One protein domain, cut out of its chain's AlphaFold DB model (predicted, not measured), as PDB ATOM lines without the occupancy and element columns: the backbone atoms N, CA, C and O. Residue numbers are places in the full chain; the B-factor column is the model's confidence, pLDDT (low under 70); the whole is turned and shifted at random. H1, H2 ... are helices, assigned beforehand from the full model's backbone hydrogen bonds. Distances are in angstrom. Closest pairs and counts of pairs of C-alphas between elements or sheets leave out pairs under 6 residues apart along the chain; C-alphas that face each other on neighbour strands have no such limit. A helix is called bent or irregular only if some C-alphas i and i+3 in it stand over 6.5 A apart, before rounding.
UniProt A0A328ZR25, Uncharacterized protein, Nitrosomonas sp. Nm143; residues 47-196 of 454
ATOM      1  N   THR A  47     -39.574 -29.872 -52.134       79.69
ATOM      2  CA  THR A  47     -40.392 -31.016 -52.565       79.69
ATOM      3  C   THR A  47     -40.197 -32.224 -51.660       79.69
ATOM      4  O   THR A  47     -41.171 -32.903 -51.353       79.69
ATOM      5  N   LEU A  48     -38.978 -32.469 -51.172       75.19
ATOM      6  CA  LEU A  48     -38.706 -33.561 -50.239       75.19
ATOM      7  C   LEU A  48     -39.371 -33.331 -48.876       75.19
ATOM      8  O   LEU A  48     -39.984 -34.246 -48.333       75.19
ATOM      9  N   ILE A  49     -39.316 -32.106 -48.343       74.25
ATOM     10  CA  ILE A  49     -40.031 -31.742 -47.109       74.25
ATOM     11  C   ILE A  49     -41.547 -31.899 -47.298       74.25
ATOM     12  O   ILE A  49     -42.214 -32.478 -46.443       74.25
ATOM     13  N   ALA A  50     -42.086 -31.434 -48.430       71.44
ATOM     14  CA  ALA A  50     -43.498 -31.596 -48.760       71.44
ATOM     15  C   ALA A  50     -43.894 -33.077 -48.871       71.44
ATOM     16  O   ALA A  50     -44.947 -33.459 -48.374       71.44
ATOM     17  N   ALA A  51     -43.037 -33.919 -49.453       76.00
ATOM     18  CA  ALA A  51     -43.260 -35.357 -49.539       76.00
ATOM     19  C   ALA A  51     -43.278 -36.027 -48.156       76.00
ATOM     20  O   ALA A  51     -44.168 -36.832 -47.903       76.00
ATOM     21  N   ILE A  52     -42.364 -35.664 -47.244       70.31
ATOM     22  CA  ILE A  52     -42.376 -36.158 -45.852       70.31
ATOM     23  C   ILE A  52     -43.676 -35.752 -45.148       70.31
ATOM     24  O   ILE A  52     -44.292 -36.568 -44.469       70.31
ATOM     25  N   TYR A  53     -44.117 -34.504 -45.324       73.50
ATOM     26  CA  TYR A  53     -45.367 -34.026 -44.738       73.50
ATOM     27  C   TYR A  53     -46.582 -34.775 -45.301       73.50
ATOM     28  O   TYR A  53     -47.397 -35.283 -44.539       73.50
ATOM     29  N   LEU A  54     -46.684 -34.907 -46.626       74.38
ATOM     30  CA  LEU A  54     -47.757 -35.672 -47.266       74.38
ATOM     31  C   LEU A  54     -47.759 -37.130 -46.803       74.38
ATOM     32  O   LEU A  54     -48.820 -37.659 -46.500       74.38
ATOM     33  N   PHE A  55     -46.586 -37.749 -46.669       70.75
ATOM     34  CA  PHE A  55     -46.450 -39.115 -46.171       70.75
ATOM     35  C   PHE A  55     -46.966 -39.287 -44.733       70.75
ATOM     36  O   PHE A  55     -47.565 -40.311 -44.424       70.75
ATOM     37  N   LEU A  56     -46.772 -38.289 -43.863       68.94
ATOM     38  CA  LEU A  56     -47.294 -38.318 -42.491       68.94
ATOM     39  C   LEU A  56     -48.821 -38.180 -42.424       68.94
ATOM     40  O   LEU A  56     -49.436 -38.766 -41.538       68.94
ATOM     41  N   PHE A  57     -49.426 -37.386 -43.312       64.56
ATOM     42  CA  PHE A  57     -50.858 -37.060 -43.254       64.56
ATOM     43  C   PHE A  57     -51.737 -37.944 -44.138       64.56
ATOM     44  O   PHE A  57     -52.920 -38.128 -43.849       64.56
ATOM     45  N   GLN A  58     -51.193 -38.485 -45.224       65.88
ATOM     46  CA  GLN A  58     -51.937 -39.334 -46.138       65.88
ATOM     47  C   GLN A  58     -51.968 -40.752 -45.564       65.88
ATOM     48  O   GLN A  58     -51.089 -41.572 -45.820       65.88
ATOM     49  N   GLY A  59     -52.984 -41.026 -44.745       56.62
ATOM     50  CA  GLY A  59     -53.240 -42.358 -44.212       56.62
ATOM     51  C   GLY A  59     -53.409 -43.353 -45.355       56.62
ATOM     52  O   GLY A  59     -54.462 -43.411 -45.989       56.62
ATOM     53  N   TRP A  60     -52.374 -44.145 -45.643       58.53
ATOM     54  CA  TRP A  60     -52.543 -45.313 -46.500       58.53
ATOM     55  C   TRP A  60     -53.517 -46.245 -45.769       58.53
ATOM     56  O   TRP A  60     -53.354 -46.494 -44.579       58.53
ATOM     57  N   GLN A  61     -54.577 -46.717 -46.412       57.19
ATOM     58  CA  GLN A  61     -55.586 -47.528 -45.713       57.19
ATOM     59  C   GLN A  61     -55.290 -49.038 -45.758       57.19
ATOM     60  O   GLN A  61     -56.077 -49.826 -45.251       57.19
ATOM     61  N   THR A  62     -54.159 -49.465 -46.335       57.50
ATOM     62  CA  THR A  62     -53.954 -50.885 -46.688       57.50
ATOM     63  C   THR A  62     -52.566 -51.473 -46.389       57.50
ATOM     64  O   THR A  62     -52.290 -52.587 -46.819       57.50
ATOM     65  N   GLY A  63     -51.688 -50.787 -45.643       62.41
ATOM     66  CA  GLY A  63     -50.336 -51.293 -45.325       62.41
ATOM     67  C   GLY A  63     -50.004 -51.326 -43.832       62.41
ATOM     68  O   GLY A  63     -50.451 -50.447 -43.100       62.41
ATOM     69  N   ASN A  64     -49.174 -52.286 -43.406       84.19
ATOM     70  CA  ASN A  64     -48.602 -52.358 -42.055       84.19
ATOM     71  C   ASN A  64     -47.818 -51.070 -41.737       84.19
ATOM     72  O   ASN A  64     -46.954 -50.651 -42.513       84.19
ATOM     73  N   ASP A  65     -48.106 -50.433 -40.603       88.00
ATOM     74  CA  ASP A  65     -47.448 -49.193 -40.168       88.00
ATOM     75  C   ASP A  65     -45.933 -49.368 -39.981       88.00
ATOM     76  O   ASP A  65     -45.154 -48.439 -40.213       88.00
ATOM     77  N   ILE A  66     -45.493 -50.585 -39.641       89.50
ATOM     78  CA  ILE A  66     -44.073 -50.938 -39.539       89.50
ATOM     79  C   ILE A  66     -43.391 -50.838 -40.909       89.50
ATOM     80  O   ILE A  66     -42.270 -50.333 -41.006       89.50
ATOM     81  N   ASP A  67     -44.048 -51.271 -41.984       88.62
ATOM     82  CA  ASP A  67     -43.474 -51.200 -43.331       88.62
ATOM     83  C   ASP A  67     -43.388 -49.757 -43.829       88.62
ATOM     84  O   ASP A  67     -42.383 -49.363 -44.427       88.62
ATOM     85  N   ARG A  68     -44.375 -48.922 -43.489       86.62
ATOM     86  CA  ARG A  68     -44.309 -47.473 -43.740       86.62
ATOM     87  C   ARG A  68     -43.115 -46.846 -43.036       86.62
ATOM     88  O   ARG A  68     -42.350 -46.106 -43.657       86.62
ATOM     89  N   TYR A  69     -42.914 -47.183 -41.764       90.94
ATOM     90  CA  TYR A  69     -41.759 -46.709 -41.013       90.94
ATOM     91  C   TYR A  69     -40.436 -47.137 -41.670       90.94
ATOM     92  O   TYR A  69     -39.536 -46.313 -41.835       90.94
ATOM     93  N   ARG A  70     -40.321 -48.390 -42.130       91.56
ATOM     94  CA  ARG A  70     -39.123 -48.884 -42.837       91.56
ATOM     95  C   ARG A  70     -38.825 -48.096 -44.110       91.56
ATOM     96  O   ARG A  70     -37.657 -47.806 -44.374       91.56
ATOM     97  N   ILE A  71     -39.846 -47.718 -44.883       89.75
ATOM     98  CA  ILE A  71     -39.677 -46.881 -46.083       89.75
ATOM     99  C   ILE A  71     -39.094 -45.517 -45.697       89.75
ATOM    100  O   ILE A  71     -38.105 -45.081 -46.288       89.75
ATOM    101  N   MET A  72     -39.644 -44.869 -44.670       89.94
ATOM    102  CA  MET A  72     -39.159 -43.568 -44.202       89.94
ATOM    103  C   MET A  72     -37.735 -43.637 -43.623       89.94
ATOM    104  O   MET A  72     -36.897 -42.764 -43.895       89.94
ATOM    105  N   LEU A  73     -37.422 -44.699 -42.880       93.31
ATOM    106  CA  LEU A  73     -36.077 -44.960 -42.374       93.31
ATOM    107  C   LEU A  73     -35.088 -45.148 -43.533       93.31
ATOM    108  O   LEU A  73     -34.009 -44.554 -43.532       93.31
ATOM    109  N   THR A  74     -35.486 -45.899 -44.566       93.12
ATOM    110  CA  THR A  74     -34.684 -46.129 -45.777       93.12
ATOM    111  C   THR A  74     -34.430 -44.832 -46.539       93.12
ATOM    112  O   THR A  74     -33.307 -44.597 -46.976       93.12
ATOM    113  N   GLN A  75     -35.421 -43.944 -46.655       90.56
ATOM    114  CA  GLN A  75     -35.237 -42.622 -47.267       90.56
ATOM    115  C   GLN A  75     -34.251 -41.759 -46.471       90.56
ATOM    116  O   GLN A  75     -33.350 -41.147 -47.044       90.56
ATOM    117  N   THR A  76     -34.383 -41.745 -45.143       93.88
ATOM    118  CA  THR A  76     -33.497 -40.984 -44.251       93.88
ATOM    119  C   THR A  76     -32.052 -41.474 -44.363       93.88
ATOM    120  O   THR A  76     -31.126 -40.666 -44.496       93.88
ATOM    121  N   LEU A  77     -31.866 -42.796 -44.388       95.06
ATOM    122  CA  LEU A  77     -30.577 -43.445 -44.598       95.06
ATOM    123  C   LEU A  77     -30.028 -43.174 -46.004       95.06
ATOM    124  O   LEU A  77     -28.866 -42.806 -46.139       95.06
ATOM    125  N   GLY A  78     -30.863 -43.284 -47.039       93.19
ATOM    126  CA  GLY A  78     -30.497 -43.009 -48.427       93.19
ATOM    127  C   GLY A  78     -29.988 -41.581 -48.618       93.19
ATOM    128  O   GLY A  78     -28.943 -41.383 -49.234       93.19
ATOM    129  N   LEU A  79     -30.649 -40.591 -48.009       91.81
ATOM    130  CA  LEU A  79     -30.178 -39.202 -47.991       91.81
ATOM    131  C   LEU A  79     -28.841 -39.052 -47.264       91.81
ATOM    132  O   LEU A  79     -27.970 -38.319 -47.733       91.81
ATOM    133  N   SER A  80     -28.657 -39.752 -46.141       94.44
ATOM    134  CA  SER A  80     -27.399 -39.719 -45.393       94.44
ATOM    135  C   SER A  80     -26.247 -40.325 -46.195       94.44
ATOM    136  O   SER A  80     -25.174 -39.727 -46.278       94.44
ATOM    137  N   ILE A  81     -26.468 -41.483 -46.823       94.00
ATOM    138  CA  ILE A  81     -25.477 -42.166 -47.663       94.00
ATOM    139  C   ILE A  81     -25.152 -41.315 -48.888       94.00
ATOM    140  O   ILE A  81     -23.978 -41.105 -49.178       94.00
ATOM    141  N   ALA A  82     -26.159 -40.767 -49.573       90.56
ATOM    142  CA  ALA A  82     -25.949 -39.879 -50.713       90.56
ATOM    143  C   ALA A  82     -25.161 -38.625 -50.309       90.56
ATOM    144  O   ALA A  82     -24.206 -38.249 -50.983       90.56
ATOM    145  N   GLY A  83     -25.499 -38.011 -49.172       91.75
ATOM    146  CA  GLY A  83     -24.763 -36.869 -48.637       91.75
ATOM    147  C   GLY A  83     -23.306 -37.202 -48.308       91.75
ATOM    148  O   GLY A  83     -22.404 -36.440 -48.664       91.75
ATOM    149  N   PHE A  84     -23.058 -38.363 -47.700       92.19
ATOM    150  CA  PHE A  84     -21.711 -38.858 -47.423       92.19
ATOM    151  C   PHE A  84     -20.925 -39.151 -48.711       92.19
ATOM    152  O   PHE A  84     -19.796 -38.685 -48.856       92.19
ATOM    153  N   ALA A  85     -21.534 -39.833 -49.683       91.25
ATOM    154  CA  ALA A  85     -20.934 -40.134 -50.982       91.25
ATOM    155  C   ALA A  85     -20.599 -38.858 -51.770       91.25
ATOM    156  O   ALA A  85     -19.501 -38.737 -52.308       91.25
ATOM    157  N   CYS A  86     -21.481 -37.851 -51.775       88.56
ATOM    158  CA  CYS A  86     -21.179 -36.542 -52.359       88.56
ATOM    159  C   CYS A  86     -19.978 -35.870 -51.679       88.56
ATOM    160  O   CYS A  86     -19.173 -35.223 -52.350       88.56
ATOM    161  N   SER A  87     -19.846 -36.019 -50.357       89.81
ATOM    162  CA  SER A  87     -18.719 -35.453 -49.614       89.81
ATOM    163  C   SER A  87     -17.406 -36.166 -49.923       89.81
ATOM    164  O   SER A  87     -16.390 -35.494 -50.059       89.81
ATOM    165  N   TYR A  88     -17.421 -37.499 -49.983       91.50
ATOM    166  CA  TYR A  88     -16.215 -38.322 -50.060       91.50
ATOM    167  C   TYR A  88     -15.773 -38.611 -51.501       91.50
ATOM    168  O   TYR A  88     -14.589 -38.505 -51.805       91.50
ATOM    169  N   TRP A  89     -16.700 -38.932 -52.410       92.00
ATOM    170  CA  TRP A  89     -16.377 -39.279 -53.801       92.00
ATOM    171  C   TRP A  89     -16.347 -38.068 -54.727       92.00
ATOM    172  O   TRP A  89     -15.422 -37.917 -55.518       92.00
ATOM    173  N   LEU A  90     -17.349 -37.189 -54.632       88.56
ATOM    174  CA  LEU A  90     -17.455 -36.025 -55.522       88.56
ATOM    175  C   LEU A  90     -16.703 -34.798 -54.993       88.56
ATOM    176  O   LEU A  90     -16.607 -33.793 -55.694       88.56
ATOM    177  N   ASN A  91     -16.201 -34.855 -53.753       89.00
ATOM    178  CA  ASN A  91     -15.608 -33.720 -53.040       89.00
ATOM    179  C   ASN A  91     -16.518 -32.469 -53.024       89.00
ATOM    180  O   ASN A  91     -16.050 -31.333 -52.896       89.00
ATOM    181  N   GLU A  92     -17.844 -32.653 -53.121       89.62
ATOM    182  CA  GLU A  92     -18.808 -31.555 -53.190       89.62
ATOM    183  C   GLU A  92     -19.454 -31.280 -51.824       89.62
ATOM    184  O   GLU A  92     -20.569 -31.702 -51.506       89.62
ATOM    185  N   ASN A  93     -18.770 -30.463 -51.020       88.00
ATOM    186  CA  ASN A  93     -19.202 -30.117 -49.661       88.00
ATOM    187  C   ASN A  93     -20.595 -29.461 -49.583       88.00
ATOM    188  O   ASN A  93     -21.284 -29.594 -48.574       88.00
ATOM    189  N   LYS A  94     -21.027 -28.727 -50.617       86.19
ATOM    190  CA  LYS A  94     -22.308 -27.996 -50.597       86.19
ATOM    191  C   LYS A  94     -23.506 -28.941 -50.668       86.19
ATOM    192  O   LYS A  94     -24.447 -28.789 -49.893       86.19
ATOM    193  N   SER A  95     -23.471 -29.896 -51.596       85.00
ATOM    194  CA  SER A  95     -24.532 -30.897 -51.763       85.00
ATOM    195  C   SER A  95     -24.562 -31.861 -50.584       85.00
ATOM    196  O   SER A  95     -25.634 -32.115 -50.041       85.00
ATOM    197  N   ALA A  96     -23.388 -32.287 -50.106       89.19
ATOM    198  CA  ALA A  96     -23.260 -33.125 -48.917       89.19
ATOM    199  C   ALA A  96     -23.960 -32.523 -47.690       89.19
ATOM    200  O   ALA A  96     -24.791 -33.175 -47.062       89.19
ATOM    201  N   ARG A  97     -23.680 -31.248 -47.381       91.25
ATOM    202  CA  ARG A  97     -24.291 -30.542 -46.241       91.25
ATOM    203  C   ARG A  97     -25.805 -30.417 -46.365       91.25
ATOM    204  O   ARG A  97     -26.494 -30.547 -45.361       91.25
ATOM    205  N   LEU A  98     -26.320 -30.166 -47.570       90.06
ATOM    206  CA  LEU A  98     -27.760 -30.060 -47.802       90.06
ATOM    207  C   LEU A  98     -28.449 -31.409 -47.572       90.06
ATOM    208  O   LEU A  98     -29.410 -31.472 -46.812       90.06
ATOM    209  N   LEU A  99     -27.942 -32.481 -48.184       90.75
ATOM    210  CA  LEU A  99     -28.523 -33.822 -48.062       90.75
ATOM    211  C   LEU A  99     -28.476 -34.336 -46.618       90.75
ATOM    212  O   LEU A  99     -29.476 -34.839 -46.111       90.75
ATOM    213  N   LEU A 100     -27.353 -34.139 -45.926       94.00
ATOM    214  CA  LEU A 100     -27.225 -34.506 -44.515       94.00
ATOM    215  C   LEU A 100     -28.079 -33.626 -43.605       94.00
ATOM    216  O   LEU A 100     -28.663 -34.133 -42.656       94.00
ATOM    217  N   GLY A 101     -28.201 -32.331 -43.900       93.94
ATOM    218  CA  GLY A 101     -29.101 -31.437 -43.173       93.94
ATOM    219  C   GLY A 101     -30.568 -31.856 -43.296       93.94
ATOM    220  O   GLY A 101     -31.291 -31.838 -42.303       93.94
ATOM    221  N   LEU A 102     -30.998 -32.293 -44.485       91.00
ATOM    222  CA  LEU A 102     -32.337 -32.854 -44.702       91.00
ATOM    223  C   LEU A 102     -32.518 -34.207 -44.006       91.00
ATOM    224  O   LEU A 102     -33.553 -34.438 -43.388       91.00
ATOM    225  N   SER A 103     -31.510 -35.080 -44.059       95.00
ATOM    226  CA  SER A 103     -31.531 -36.354 -43.332       95.00
ATOM    227  C   SER A 103     -31.684 -36.122 -41.824       95.00
ATOM    228  O   SER A 103     -32.565 -36.698 -41.194       95.00
ATOM    229  N   LEU A 104     -30.924 -35.179 -41.262       96.25
ATOM    230  CA  LEU A 104     -31.033 -34.760 -39.868       96.25
ATOM    231  C   LEU A 104     -32.405 -34.172 -39.507       96.25
ATOM    232  O   LEU A 104     -32.897 -34.425 -38.412       96.25
ATOM    233  N   LEU A 105     -33.038 -33.415 -40.408       94.88
ATOM    234  CA  LEU A 105     -34.403 -32.909 -40.215       94.88
ATOM    235  C   LEU A 105     -35.422 -34.058 -40.100       94.88
ATOM    236  O   LEU A 105     -36.371 -33.968 -39.327       94.88
ATOM    237  N   SER A 106     -35.206 -35.142 -40.846       94.31
ATOM    238  CA  SER A 106     -36.056 -36.337 -40.834       94.31
ATOM    239  C   SER A 106     -35.904 -37.166 -39.551       94.31
ATOM    240  O   SER A 106     -36.820 -37.892 -39.164       94.31
ATOM    241  N   VAL A 107     -34.771 -37.063 -38.845       96.56
ATOM    242  CA  VAL A 107     -34.493 -37.888 -37.657       96.56
ATOM    243  C   VAL A 107     -35.565 -37.722 -36.563       96.56
ATOM    244  O   VAL A 107     -36.161 -38.734 -36.199       96.56
ATOM    245  N   PRO A 108     -35.901 -36.517 -36.056       96.19
ATOM    246  CA  PRO A 108     -36.887 -36.383 -34.981       96.19
ATOM    247  C   PRO A 108     -38.286 -36.830 -35.403       96.19
ATOM    248  O   PRO A 108     -39.060 -37.295 -34.573       96.19
ATOM    249  N   VAL A 109     -38.591 -36.754 -36.702       93.25
ATOM    250  CA  VAL A 109     -39.839 -37.278 -37.265       93.25
ATOM    251  C   VAL A 109     -39.872 -38.807 -37.182       93.25
ATOM    252  O   VAL A 109     -40.870 -39.372 -36.746       93.25
ATOM    253  N   ASN A 110     -38.767 -39.489 -37.504       95.19
ATOM    254  CA  ASN A 110     -38.662 -40.938 -37.312       95.19
ATOM    255  C   ASN A 110     -38.814 -41.321 -35.830       95.19
ATOM    256  O   ASN A 110     -39.510 -42.283 -35.519       95.19
ATOM    257  N   PHE A 111     -38.208 -40.557 -34.916       96.12
ATOM    258  CA  PHE A 111     -38.382 -40.761 -33.472       96.12
ATOM    259  C   PHE A 111     -39.832 -40.525 -33.019       96.12
ATOM    260  O   PHE A 111     -40.313 -41.241 -32.145       96.12
ATOM    261  N   ALA A 112     -40.554 -39.585 -33.633       93.12
ATOM    262  CA  ALA A 112     -41.973 -39.358 -33.360       93.12
ATOM    263  C   ALA A 112     -42.854 -40.539 -33.781       93.12
ATOM    264  O   ALA A 112     -43.713 -40.957 -33.005       93.12
ATOM    265  N   ILE A 113     -42.605 -41.115 -34.961       92.12
ATOM    266  CA  ILE A 113     -43.311 -42.318 -35.427       92.12
ATOM    267  C   ILE A 113     -43.002 -43.506 -34.512       92.12
ATOM    268  O   ILE A 113     -43.921 -44.185 -34.058       92.12
ATOM    269  N   LEU A 114     -41.724 -43.721 -34.172       94.06
ATOM    270  CA  LEU A 114     -41.325 -44.769 -33.229       94.06
ATOM    271  C   LEU A 114     -41.974 -44.592 -31.853       94.06
ATOM    272  O   LEU A 114     -42.436 -45.568 -31.271       94.06
ATOM    273  N   GLY A 115     -42.046 -43.361 -31.342       91.88
ATOM    274  CA  GLY A 115     -42.735 -43.056 -30.088       91.88
ATOM    275  C   GLY A 115     -44.236 -43.345 -30.165       91.88
ATOM    276  O   GLY A 115     -44.821 -43.822 -29.196       91.88
ATOM    277  N   GLY A 116     -44.858 -43.120 -31.327       89.38
ATOM    278  CA  GLY A 116     -46.240 -43.513 -31.609       89.38
ATOM    279  C   GLY A 116     -46.443 -45.029 -31.564       89.38
ATOM    280  O   GLY A 116     -47.320 -45.496 -30.838       89.38
ATOM    281  N   LEU A 117     -45.592 -45.785 -32.267       91.50
ATOM    282  CA  LEU A 117     -45.615 -47.252 -32.277       91.50
ATOM    283  C   LEU A 117     -45.386 -47.836 -30.875       91.50
ATOM    284  O   LEU A 117     -46.129 -48.713 -30.444       91.50
ATOM    285  N   LEU A 118     -44.392 -47.331 -30.137       92.31
ATOM    286  CA  LEU A 118     -44.117 -47.769 -28.764       92.31
ATOM    287  C   LEU A 118     -45.305 -47.498 -27.844       92.31
ATOM    288  O   LEU A 118     -45.707 -48.389 -27.101       92.31
ATOM    289  N   TYR A 119     -45.902 -46.308 -27.937       89.38
ATOM    290  CA  TYR A 119     -47.077 -45.969 -27.142       89.38
ATOM    291  C   TYR A 119     -48.285 -46.866 -27.459       89.38
ATOM    292  O   TYR A 119     -49.114 -47.125 -26.593       89.38
ATOM    293  N   SER A 120     -48.410 -47.370 -28.692       88.50
ATOM    294  CA  SER A 120     -49.504 -48.281 -29.053       88.50
ATOM    295  C   SER A 120     -49.453 -49.601 -28.278       88.50
ATOM    296  O   SER A 120     -50.484 -50.246 -28.125       88.50
ATOM    297  N   GLN A 121     -48.262 -50.015 -27.838       90.44
ATOM    298  CA  GLN A 121     -48.028 -51.288 -27.152       90.44
ATOM    299  C   GLN A 121     -47.817 -51.111 -25.647       90.44
ATOM    300  O   GLN A 121     -48.216 -51.962 -24.859       90.44
ATOM    301  N   ILE A 122     -47.157 -50.021 -25.248       89.38
ATOM    302  CA  ILE A 122     -46.789 -49.717 -23.868       89.38
ATOM    303  C   ILE A 122     -47.339 -48.333 -23.544       89.38
ATOM    304  O   ILE A 122     -46.857 -47.339 -24.077       89.38
ATOM    305  N   GLN A 123     -48.319 -48.266 -22.649       87.75
ATOM    306  CA  GLN A 123     -48.878 -47.008 -22.153       87.75
ATOM    307  C   GLN A 123     -48.518 -46.888 -20.678       87.75
ATOM    308  O   GLN A 123     -48.824 -47.782 -19.890       87.75
ATOM    309  N   TRP A 124     -47.808 -45.823 -20.306       82.50
ATOM    310  CA  TRP A 124     -47.468 -45.546 -18.903       82.50
ATOM    311  C   TRP A 124     -48.499 -44.646 -18.213       82.50
ATOM    312  O   TRP A 124     -48.304 -44.246 -17.068       82.50
ATOM    313  N   ASP A 125     -49.588 -44.318 -18.900       78.56
ATOM    314  CA  ASP A 125     -50.670 -43.472 -18.418       78.56
ATOM    315  C   ASP A 125     -52.038 -44.140 -18.576       78.56
ATOM    316  O   ASP A 125     -52.202 -45.179 -19.217       78.56
ATOM    317  N   THR A 126     -53.040 -43.533 -17.946       67.38
ATOM    318  CA  THR A 126     -54.443 -43.892 -18.129       67.38
ATOM    319  C   THR A 126     -54.860 -43.430 -19.524       67.38
ATOM    320  O   THR A 126     -55.122 -42.245 -19.726       67.38
ATOM    321  N   GLY A 127     -54.813 -44.349 -20.491       60.75
ATOM    322  CA  GLY A 127     -54.894 -44.066 -21.923       60.75
ATOM    323  C   GLY A 127     -55.961 -43.041 -22.319       60.75
ATOM    324  O   GLY A 127     -57.115 -43.117 -21.896       60.75
ATOM    325  N   LEU A 128     -55.575 -42.085 -23.170       57.44
ATOM    326  CA  LEU A 128     -56.532 -41.156 -23.769       57.44
ATOM    327  C   LEU A 128     -57.494 -41.920 -24.685       57.44
ATOM    328  O   LEU A 128     -57.076 -42.626 -25.604       57.44
ATOM    329  N   SER A 129     -58.788 -41.747 -24.434       54.03
ATOM    330  CA  SER A 129     -59.875 -42.523 -25.030       54.03
ATOM    331  C   SER A 129     -60.200 -42.159 -26.483       54.03
ATOM    332  O   SER A 129     -60.907 -42.929 -27.130       54.03
ATOM    333  N   HIS A 130     -59.693 -41.048 -27.033       64.00
ATOM    334  CA  HIS A 130     -59.918 -40.641 -28.427       64.00
ATOM    335  C   HIS A 130     -58.636 -40.115 -29.079       64.00
ATOM    336  O   HIS A 130     -58.032 -39.153 -28.615       64.00
ATOM    337  N   TYR A 131     -58.235 -40.743 -30.185       67.69
ATOM    338  CA  TYR A 131     -57.081 -40.337 -30.981       67.69
ATOM    339  C   TYR A 131     -57.496 -40.230 -32.447       67.69
ATOM    340  O   TYR A 131     -58.207 -41.118 -32.927       67.69
ATOM    341  N   PRO A 132     -57.074 -39.185 -33.177       75.38
ATOM    342  CA  PRO A 132     -57.414 -39.074 -34.585       75.38
ATOM    343  C   PRO A 132     -56.751 -40.202 -35.384       75.38
ATOM    344  O   PRO A 132     -55.583 -40.533 -35.158       75.38
ATOM    345  N   GLU A 133     -57.487 -40.779 -36.338       75.31
ATOM    346  CA  GLU A 133     -57.039 -41.959 -37.094       75.31
ATOM    347  C   GLU A 133     -55.711 -41.735 -37.821       75.31
ATOM    348  O   GLU A 133     -54.866 -42.622 -37.838       75.31
ATOM    349  N   PHE A 134     -55.476 -40.529 -38.348       73.56
ATOM    350  CA  PHE A 134     -54.241 -40.209 -39.072       73.56
ATOM    351  C   PHE A 134     -52.980 -40.251 -38.196       73.56
ATOM    352  O   PHE A 134     -51.875 -40.378 -38.713       73.56
ATOM    353  N   ALA A 135     -53.118 -40.117 -36.874       73.00
ATOM    354  CA  ALA A 135     -51.995 -40.147 -35.941       73.00
ATOM    355  C   ALA A 135     -51.837 -41.523 -35.272       73.00
ATOM    356  O   ALA A 135     -50.935 -41.716 -34.449       73.00
ATOM    357  N   ARG A 136     -52.707 -42.485 -35.594       77.94
ATOM    358  CA  ARG A 136     -52.662 -43.832 -35.040       77.94
ATOM    359  C   ARG A 136     -51.576 -44.632 -35.757       77.94
ATOM    360  O   ARG A 136     -51.727 -44.983 -36.915       77.94
ATOM    361  N   TRP A 137     -50.499 -44.912 -35.032       84.75
ATOM    362  CA  TRP A 137     -49.445 -45.834 -35.447       84.75
ATOM    363  C   TRP A 137     -49.540 -47.065 -34.558       84.75
ATOM    364  O   TRP A 137     -49.409 -46.941 -33.340       84.75
ATOM    365  N   SER A 138     -49.794 -48.233 -35.136       86.56
ATOM    366  CA  SER A 138     -49.928 -49.488 -34.392       86.56
ATOM    367  C   SER A 138     -49.059 -50.589 -34.978       86.56
ATOM    368  O   SER A 138     -49.058 -50.820 -36.180       86.56
ATOM    369  N   GLY A 139     -48.320 -51.282 -34.113       84.81
ATOM    370  CA  GLY A 139     -47.610 -52.505 -34.487       84.81
ATOM    371  C   GLY A 139     -48.460 -53.761 -34.278       84.81
ATOM    372  O   GLY A 139     -49.279 -53.813 -33.363       84.81
ATOM    373  N   ASP A 140     -48.212 -54.801 -35.075       86.38
ATOM    374  CA  ASP A 140     -48.909 -56.093 -34.934       86.38
ATOM    375  C   ASP A 140     -48.551 -56.821 -33.630       86.38
ATOM    376  O   ASP A 140     -49.340 -57.591 -33.090       86.38
ATOM    377  N   SER A 141     -47.330 -56.606 -33.129       91.50
ATOM    378  CA  SER A 141     -46.832 -57.250 -31.916       91.50
ATOM    379  C   SER A 141     -45.879 -56.342 -31.140       91.50
ATOM    380  O   SER A 141     -45.170 -55.506 -31.715       91.50
ATOM    381  N   LEU A 142     -45.799 -56.554 -29.826       91.75
ATOM    382  CA  LEU A 142     -44.850 -55.858 -28.958       91.75
ATOM    383  C   LEU A 142     -43.395 -56.110 -29.388       91.75
ATOM    384  O   LEU A 142     -42.600 -55.175 -29.460       91.75
ATOM    385  N   ILE A 143     -43.051 -57.359 -29.722       94.69
ATOM    386  CA  ILE A 143     -41.684 -57.749 -30.100       94.69
ATOM    387  C   ILE A 143     -41.276 -57.080 -31.416       94.69
ATOM    388  O   ILE A 143     -40.194 -56.498 -31.490       94.69
ATOM    389  N   SER A 144     -42.138 -57.109 -32.441       93.12
ATOM    390  CA  SER A 144     -41.847 -56.454 -33.724       93.12
ATOM    391  C   SER A 144     -41.694 -54.942 -33.565       93.12
ATOM    392  O   SER A 144     -40.803 -54.350 -34.175       93.12
ATOM    393  N   THR A 145     -42.496 -54.330 -32.695       93.44
ATOM    394  CA  THR A 145     -42.421 -52.900 -32.375       93.44
ATOM    395  C   THR A 145     -41.118 -52.540 -31.662       93.44
ATOM    396  O   THR A 145     -40.417 -51.626 -32.096       93.44
ATOM    397  N   LEU A 146     -40.743 -53.281 -30.613       94.38
ATOM    398  CA  LEU A 146     -39.498 -53.057 -29.871       94.38
ATOM    399  C   LEU A 146     -38.265 -53.264 -30.753       94.38
ATOM    400  O   LEU A 146     -37.362 -52.432 -30.741       94.38
ATOM    401  N   LEU A 147     -38.242 -54.330 -31.559       95.56
ATOM    402  CA  LEU A 147     -37.148 -54.589 -32.495       95.56
ATOM    403  C   LEU A 147     -37.035 -53.448 -33.513       95.56
ATOM    404  O   LEU A 147     -35.941 -52.935 -33.742       95.56
ATOM    405  N   THR A 148     -38.164 -52.994 -34.064       95.00
ATOM    406  CA  THR A 148     -38.202 -51.863 -35.001       95.00
ATOM    407  C   THR A 148     -37.692 -50.575 -34.355       95.00
ATOM    408  O   THR A 148     -36.901 -49.865 -34.973       95.00
ATOM    409  N   ALA A 149     -38.070 -50.293 -33.106       94.75
ATOM    410  CA  ALA A 149     -37.584 -49.132 -32.368       94.75
ATOM    411  C   ALA A 149     -36.072 -49.200 -32.113       94.75
ATOM    412  O   ALA A 149     -35.364 -48.236 -32.393       94.75
ATOM    413  N   VAL A 150     -35.560 -50.344 -31.647       96.19
ATOM    414  CA  VAL A 150     -34.123 -50.540 -31.395       96.19
ATOM    415  C   VAL A 150     -33.319 -50.395 -32.686       96.19
ATOM    416  O   VAL A 150     -32.369 -49.617 -32.725       96.19
ATOM    417  N   VAL A 151     -33.715 -51.085 -33.759       96.56
ATOM    418  CA  VAL A 151     -33.033 -50.994 -35.060       96.56
ATOM    419  C   VAL A 151     -33.107 -49.572 -35.611       96.56
ATOM    420  O   VAL A 151     -32.093 -49.037 -36.053       96.56
ATOM    421  N   GLY A 152     -34.273 -48.929 -35.533       96.12
ATOM    422  CA  GLY A 152     -34.462 -47.547 -35.957       96.12
ATOM    423  C   GLY A 152     -33.519 -46.586 -35.237       96.12
ATOM    424  O   GLY A 152     -32.781 -45.844 -35.882       96.12
ATOM    425  N   VAL A 153     -33.465 -46.641 -33.905       96.81
ATOM    426  CA  VAL A 153     -32.552 -45.815 -33.097       96.81
ATOM    427  C   VAL A 153     -31.089 -46.095 -33.448       96.81
ATOM    428  O   VAL A 153     -30.325 -45.153 -33.667       96.81
ATOM    429  N   LEU A 154     -30.698 -47.369 -33.560       97.31
ATOM    430  CA  LEU A 154     -29.331 -47.762 -33.914       97.31
ATOM    431  C   LEU A 154     -28.908 -47.250 -35.294       97.31
ATOM    432  O   LEU A 154     -27.751 -46.877 -35.463       97.31
ATOM    433  N   VAL A 155     -29.823 -47.194 -36.263       97.25
ATOM    434  CA  VAL A 155     -29.560 -46.644 -37.603       97.25
ATOM    435  C   VAL A 155     -29.495 -45.115 -37.583       97.25
ATOM    436  O   VAL A 155     -28.652 -44.522 -38.257       97.25
ATOM    437  N   LEU A 156     -30.350 -44.453 -36.801       97.62
ATOM    438  CA  LEU A 156     -30.422 -42.991 -36.761       97.62
ATOM    439  C   LEU A 156     -29.246 -42.359 -35.998       97.62
ATOM    440  O   LEU A 156     -28.823 -41.263 -36.358       97.62
ATOM    441  N   ILE A 157     -28.667 -43.024 -34.994       97.69
ATOM    442  CA  ILE A 157     -27.517 -42.489 -34.235       97.69
ATOM    443  C   ILE A 157     -26.311 -42.167 -35.148       97.69
ATOM    444  O   ILE A 157     -25.838 -41.027 -35.108       97.69
ATOM    445  N   PRO A 158     -25.821 -43.082 -36.009       97.50
ATOM    446  CA  PRO A 158     -24.766 -42.778 -36.976       97.50
ATOM    447  C   PRO A 158     -25.120 -41.628 -37.917       97.50
ATOM    448  O   PRO A 158     -24.272 -40.776 -38.175       97.50
ATOM    449  N   VAL A 159     -26.372 -41.558 -38.388       97.38
ATOM    450  CA  VAL A 159     -26.857 -40.457 -39.237       97.38
ATOM    451  C   VAL A 159     -26.720 -39.118 -38.507       97.38
ATOM    452  O   VAL A 159     -26.209 -38.151 -39.076       97.38
ATOM    453  N   ILE A 160     -27.096 -39.069 -37.224       97.75
ATOM    454  CA  ILE A 160     -26.950 -37.878 -36.381       97.75
ATOM    455  C   ILE A 160     -25.479 -37.477 -36.246       97.75
ATOM    456  O   ILE A 160     -25.127 -36.308 -36.432       97.75
ATOM    457  N   ILE A 161     -24.611 -38.432 -35.913       97.25
ATOM    458  CA  ILE A 161     -23.182 -38.183 -35.694       97.25
ATOM    459  C   ILE A 161     -22.530 -37.668 -36.980       97.25
ATOM    460  O   ILE A 161     -21.918 -36.599 -36.969       97.25
ATOM    461  N   ILE A 162     -22.716 -38.364 -38.104       95.75
ATOM    462  CA  ILE A 162     -22.144 -37.988 -39.405       95.75
ATOM    463  C   ILE A 162     -22.675 -36.622 -39.858       95.75
ATOM    464  O   ILE A 162     -21.900 -35.770 -40.304       95.75
ATOM    465  N   GLY A 163     -23.978 -36.376 -39.698       95.00
ATOM    466  CA  GLY A 163     -24.599 -35.108 -40.062       95.00
ATOM    467  C   GLY A 163     -23.981 -33.920 -39.319       95.00
ATOM    468  O   GLY A 163     -23.565 -32.942 -39.947       95.00
ATOM    469  N   PHE A 164     -23.840 -34.011 -37.993       95.69
ATOM    470  CA  PHE A 164     -23.217 -32.942 -37.207       95.69
ATOM    471  C   PHE A 164     -21.700 -32.853 -37.395       95.69
ATOM    472  O   PHE A 164     -21.169 -31.743 -37.366       95.69
ATOM    473  N   MET A 165     -20.994 -33.958 -37.659       94.19
ATOM    474  CA  MET A 165     -19.569 -33.919 -38.021       94.19
ATOM    475  C   MET A 165     -19.328 -33.083 -39.279       94.19
ATOM    476  O   MET A 165     -18.340 -32.353 -39.356       94.19
ATOM    477  N   ILE A 166     -20.233 -33.147 -40.257       91.81
ATOM    478  CA  ILE A 166     -20.104 -32.397 -41.510       91.81
ATOM    479  C   ILE A 166     -20.598 -30.950 -41.369       91.81
ATOM    480  O   ILE A 166     -19.977 -30.045 -41.933       91.81
ATOM    481  N   LEU A 167     -21.668 -30.709 -40.603       90.94
ATOM    482  CA  LEU A 167     -22.234 -29.367 -40.410       90.94
ATOM    483  C   LEU A 167     -21.465 -28.506 -39.398       90.94
ATOM    484  O   LEU A 167     -21.339 -27.302 -39.605       90.94
ATOM    485  N   ALA A 168     -20.965 -29.098 -38.311       89.12
ATOM    486  CA  ALA A 168     -20.449 -28.378 -37.146       89.12
ATOM    487  C   ALA A 168     -19.244 -29.101 -36.508       89.12
ATOM    488  O   ALA A 168     -19.256 -29.427 -35.323       89.12
ATOM    489  N   ARG A 169     -18.193 -29.331 -37.313       86.81
ATOM    490  CA  ARG A 169     -16.996 -30.152 -37.017       86.81
ATOM    491  C   ARG A 169     -16.489 -30.100 -35.570       86.81
ATOM    492  O   ARG A 169     -16.309 -31.151 -34.969       86.81
ATOM    493  N   GLN A 170     -16.236 -28.909 -35.019       90.88
ATOM    494  CA  GLN A 170     -15.622 -28.773 -33.688       90.88
ATOM    495  C   GLN A 170     -16.603 -29.108 -32.551       90.88
ATOM    496  O   GLN A 170     -16.233 -29.753 -31.575       90.88
ATOM    497  N   SER A 171     -17.869 -28.714 -32.692       92.81
ATOM    498  CA  SER A 171     -18.932 -28.957 -31.703       92.81
ATOM    499  C   SER A 171     -19.771 -30.225 -31.939       92.81
ATOM    500  O   SER A 171     -20.738 -30.458 -31.209       92.81
ATOM    501  N   ALA A 172     -19.407 -31.048 -32.929       94.19
ATOM    502  CA  ALA A 172     -20.238 -32.137 -33.441       94.19
ATOM    503  C   ALA A 172     -20.705 -33.100 -32.344       94.19
ATOM    504  O   ALA A 172     -21.901 -33.310 -32.196       94.19
ATOM    505  N   ALA A 173     -19.786 -33.603 -31.514       95.31
ATOM    506  CA  ALA A 173     -20.114 -34.567 -30.462       95.31
ATOM    507  C   ALA A 173     -21.158 -34.035 -29.463       95.31
ATOM    508  O   ALA A 173     -22.092 -34.747 -29.098       95.31
ATOM    509  N   ARG A 174     -21.030 -32.767 -29.047       95.31
ATOM    510  CA  ARG A 174     -21.971 -32.143 -28.101       95.31
ATOM    511  C   ARG A 174     -23.338 -31.917 -28.739       95.31
ATOM    512  O   ARG A 174     -24.349 -32.203 -28.106       95.31
ATOM    513  N   LEU A 175     -23.377 -31.436 -29.985       95.06
ATOM    514  CA  LEU A 175     -24.632 -31.237 -30.715       95.06
ATOM    515  C   LEU A 175     -25.340 -32.568 -30.993       95.06
ATOM    516  O   LEU A 175     -26.537 -32.669 -30.744       95.06
ATOM    517  N   SER A 176     -24.605 -33.598 -31.420       97.12
ATOM    518  CA  SER A 176     -25.137 -34.948 -31.613       97.12
ATOM    519  C   SER A 176     -25.722 -35.506 -30.324       97.12
ATOM    520  O   SER A 176     -26.844 -35.997 -30.348       97.12
ATOM    521  N   LEU A 177     -25.013 -35.389 -29.196       96.69
ATOM    522  CA  LEU A 177     -25.509 -35.868 -27.906       96.69
ATOM    523  C   LEU A 177     -26.812 -35.167 -27.509       96.69
ATOM    524  O   LEU A 177     -27.787 -35.835 -27.182       96.69
ATOM    525  N   LEU A 178     -26.858 -33.833 -27.579       95.69
ATOM    526  CA  LEU A 178     -28.065 -33.066 -27.245       95.69
ATOM    527  C   LEU A 178     -29.236 -33.406 -28.167       95.69
ATOM    528  O   LEU A 178     -30.373 -33.492 -27.711       95.69
ATOM    529  N   PHE A 179     -28.964 -33.628 -29.451       97.00
ATOM    530  CA  PHE A 179     -29.985 -33.990 -30.421       97.00
ATOM    531  C   PHE A 179     -30.494 -35.423 -30.241       97.00
ATOM    532  O   PHE A 179     -31.696 -35.653 -30.360       97.00
ATOM    533  N   ILE A 180     -29.613 -36.371 -29.902       97.12
ATOM    534  CA  ILE A 180     -29.989 -37.742 -29.533       97.12
ATOM    535  C   ILE A 180     -30.852 -37.712 -28.275       97.12
ATOM    536  O   ILE A 180     -31.926 -38.296 -28.290       97.12
ATOM    537  N   LEU A 181     -30.436 -37.003 -27.221       95.19
ATOM    538  CA  LEU A 181     -31.211 -36.890 -25.980       95.19
ATOM    539  C   LEU A 181     -32.578 -36.238 -26.222       95.19
ATOM    540  O   LEU A 181     -33.594 -36.743 -25.751       95.19
ATOM    541  N   GLY A 182     -32.619 -35.160 -27.009       94.88
ATOM    542  CA  GLY A 182     -33.870 -34.509 -27.391       94.88
ATOM    543  C   GLY A 182     -34.779 -35.411 -28.226       94.88
ATOM    544  O   GLY A 182     -35.984 -35.419 -28.009       94.88
ATOM    545  N   SER A 183     -34.226 -36.197 -29.151       96.00
ATOM    546  CA  SER A 183     -35.010 -37.128 -29.976       96.00
ATOM    547  C   SER A 183     -35.466 -38.351 -29.177       96.00
ATOM    548  O   SER A 183     -36.603 -38.788 -29.319       96.00
ATOM    549  N   ALA A 184     -34.624 -38.866 -28.280       94.50
ATOM    550  CA  ALA A 184     -34.958 -39.963 -27.378       94.50
ATOM    551  C   ALA A 184     -36.096 -39.587 -26.424       94.50
ATOM    552  O   ALA A 184     -36.935 -40.429 -26.123       94.50
ATOM    553  N   ALA A 185     -36.189 -38.319 -26.017       92.50
ATOM    554  CA  ALA A 185     -37.328 -37.831 -25.249       92.50
ATOM    555  C   ALA A 185     -38.675 -38.016 -25.962       92.50
ATOM    556  O   ALA A 185     -39.688 -38.225 -25.302       92.50
ATOM    557  N   ILE A 186     -38.699 -37.984 -27.300       93.25
ATOM    558  CA  ILE A 186     -39.921 -38.210 -28.084       93.25
ATOM    559  C   ILE A 186     -40.416 -39.664 -27.941       93.25
ATOM    560  O   ILE A 186     -41.614 -39.917 -28.068       93.25
ATOM    561  N   LEU A 187     -39.518 -40.617 -27.646       92.69
ATOM    562  CA  LEU A 187     -39.859 -42.036 -27.472       92.69
ATOM    563  C   LEU A 187     -40.566 -42.332 -26.152       92.69
ATOM    564  O   LEU A 187     -41.086 -43.435 -26.003       92.69
ATOM    565  N   LEU A 188     -40.555 -41.401 -25.192       90.50
ATOM    566  CA  LEU A 188     -41.163 -41.635 -23.889       90.50
ATOM    567  C   LEU A 188     -42.664 -41.922 -24.062       90.50
ATOM    568  O   LEU A 188     -43.393 -41.066 -24.576       90.50
ATOM    569  N   PRO A 189     -43.153 -43.099 -23.627       87.81
ATOM    570  CA  PRO A 189     -44.551 -43.487 -23.778       87.81
ATOM    571  C   PRO A 189     -45.424 -42.889 -22.659       87.81
ATOM    572  O   PRO A 189     -46.278 -43.562 -22.087       87.81
ATOM    573  N   VAL A 190     -45.193 -41.616 -22.336       86.88
ATOM    574  CA  VAL A 190     -45.931 -40.851 -21.326       86.88
ATOM    575  C   VAL A 190     -46.665 -39.726 -22.032       86.88
ATOM    576  O   VAL A 190     -46.061 -39.014 -22.832       86.88
ATOM    577  N   ARG A 191     -47.950 -39.556 -21.735       79.56
ATOM    578  CA  ARG A 191     -48.809 -38.480 -22.243       79.56
ATOM    579  C   ARG A 191     -49.422 -37.619 -21.144       79.56
ATOM    580  O   ARG A 191     -50.218 -36.738 -21.444       79.56
ATOM    581  N   ASN A 192     -49.016 -37.820 -19.890       85.62
ATOM    582  CA  ASN A 192     -49.359 -36.902 -18.810       85.62
ATOM    583  C   ASN A 192     -48.715 -35.523 -19.075       85.62
ATOM    584  O   ASN A 192     -47.491 -35.417 -19.214       85.62
ATOM    585  N   ILE A 193     -49.557 -34.486 -19.149       84.50
ATOM    586  CA  ILE A 193     -49.171 -33.106 -19.468       84.50
ATOM    587  C   ILE A 193     -48.178 -32.554 -18.440       84.50
ATOM    588  O   ILE A 193     -47.240 -31.858 -18.822       84.50
ATOM    589  N   GLU A 194     -48.307 -32.920 -17.165       87.19
ATOM    590  CA  GLU A 194     -47.407 -32.479 -16.097       87.19
ATOM    591  C   GLU A 194     -45.984 -32.988 -16.317       87.19
ATOM    592  O   GLU A 194     -45.015 -32.223 -16.287       87.19
ATOM    593  N   ILE A 195     -45.862 -34.282 -16.623       87.75
ATOM    594  CA  ILE A 195     -44.570 -34.932 -16.848       87.75
ATOM    595  C   ILE A 195     -43.944 -34.421 -18.148       87.75
ATOM    596  O   ILE A 195     -42.770 -34.041 -18.153       87.75
ATOM    597  N   ILE A 196     -44.714 -34.367 -19.243       86.75
ATOM    598  CA  ILE A 196     -44.223 -33.847 -20.527       86.75
ATOM    599  C   ILE A 196     -43.827 -32.379 -20.389       86.75
ATOM    600  O   ILE A 196     -42.760 -31.995 -20.860       86.75
TER     601      ILE A 196
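AT A GLANCE: This is residues 47 to 196 of the 454 residues of an uncharacterized protein of Nitrosomonas sp. Nm143 (UniProt A0A328ZR25). Four long helices, H2, the bent H3, H4 and H5, lie lengthwise and side by side in a bundle, with H4 between H2 and H5. H1 lies outside it near H2, and residues 122 to 141 make a long loop at one end. The 150 printed residues hold six named helices, H1 to H6 along the chain, and no named strand: the class is all helix. The whole is compact, with a radius of gyration of the C-alphas of 16.4 A, and only just elongated, spanning 52 by 34 by 26 A.

HOW THE PARTS SIT: H1, residues 47 to 57, and H2, residues 65 to 88, are near each other. H3, residues 93 to 121, was assigned as one helix by its hydrogen bonds but is bent, with C-alphas 105 and 108 6.8 A apart; its arms are H3a, residues 93 to 105, and H3b, residues 108 to 121. H2 and H3a form a hairpin, their closest C-alphas, Gly 83 and Ala 96, 4.0 A apart. H4, residues 142 to 167, forms a hairpin with H3b at a shallow tilt of 14 degrees, closest at the C-alphas of Leu 114 and Ala 149, 5.8 A. H5, residues 172 to 186, forms a hairpin with H4, closest at the C-alphas of Phe 164 and Ala 172, 4.9 A. H6, residues 193 to 196, touches no helix. Every O i to N i+4 pair is within hydrogen-bond range in H1, H2 and H3a, against 9 of 10 in H3b, 20 of 22 in H4 and 10 of 11 in H5; H6 is too short for such a pair.

IN THESE COORDINATES: H1 begins at C-alpha 47, (-40.392, -31.016, -52.565). H2 is 34.5 A long, H4 36.7 A and H5 21.3 A. H6 ends at C-alpha 196, (-44.223, -33.847, -20.527).

THE WHOLE: The farthest C-alphas, Asn 91 and Thr 126, are 53.2 A apart. The printed part has no cut; the link from H3 to H4 is long. Residues 56 to 63 and 126 to 131 have pLDDT under 70.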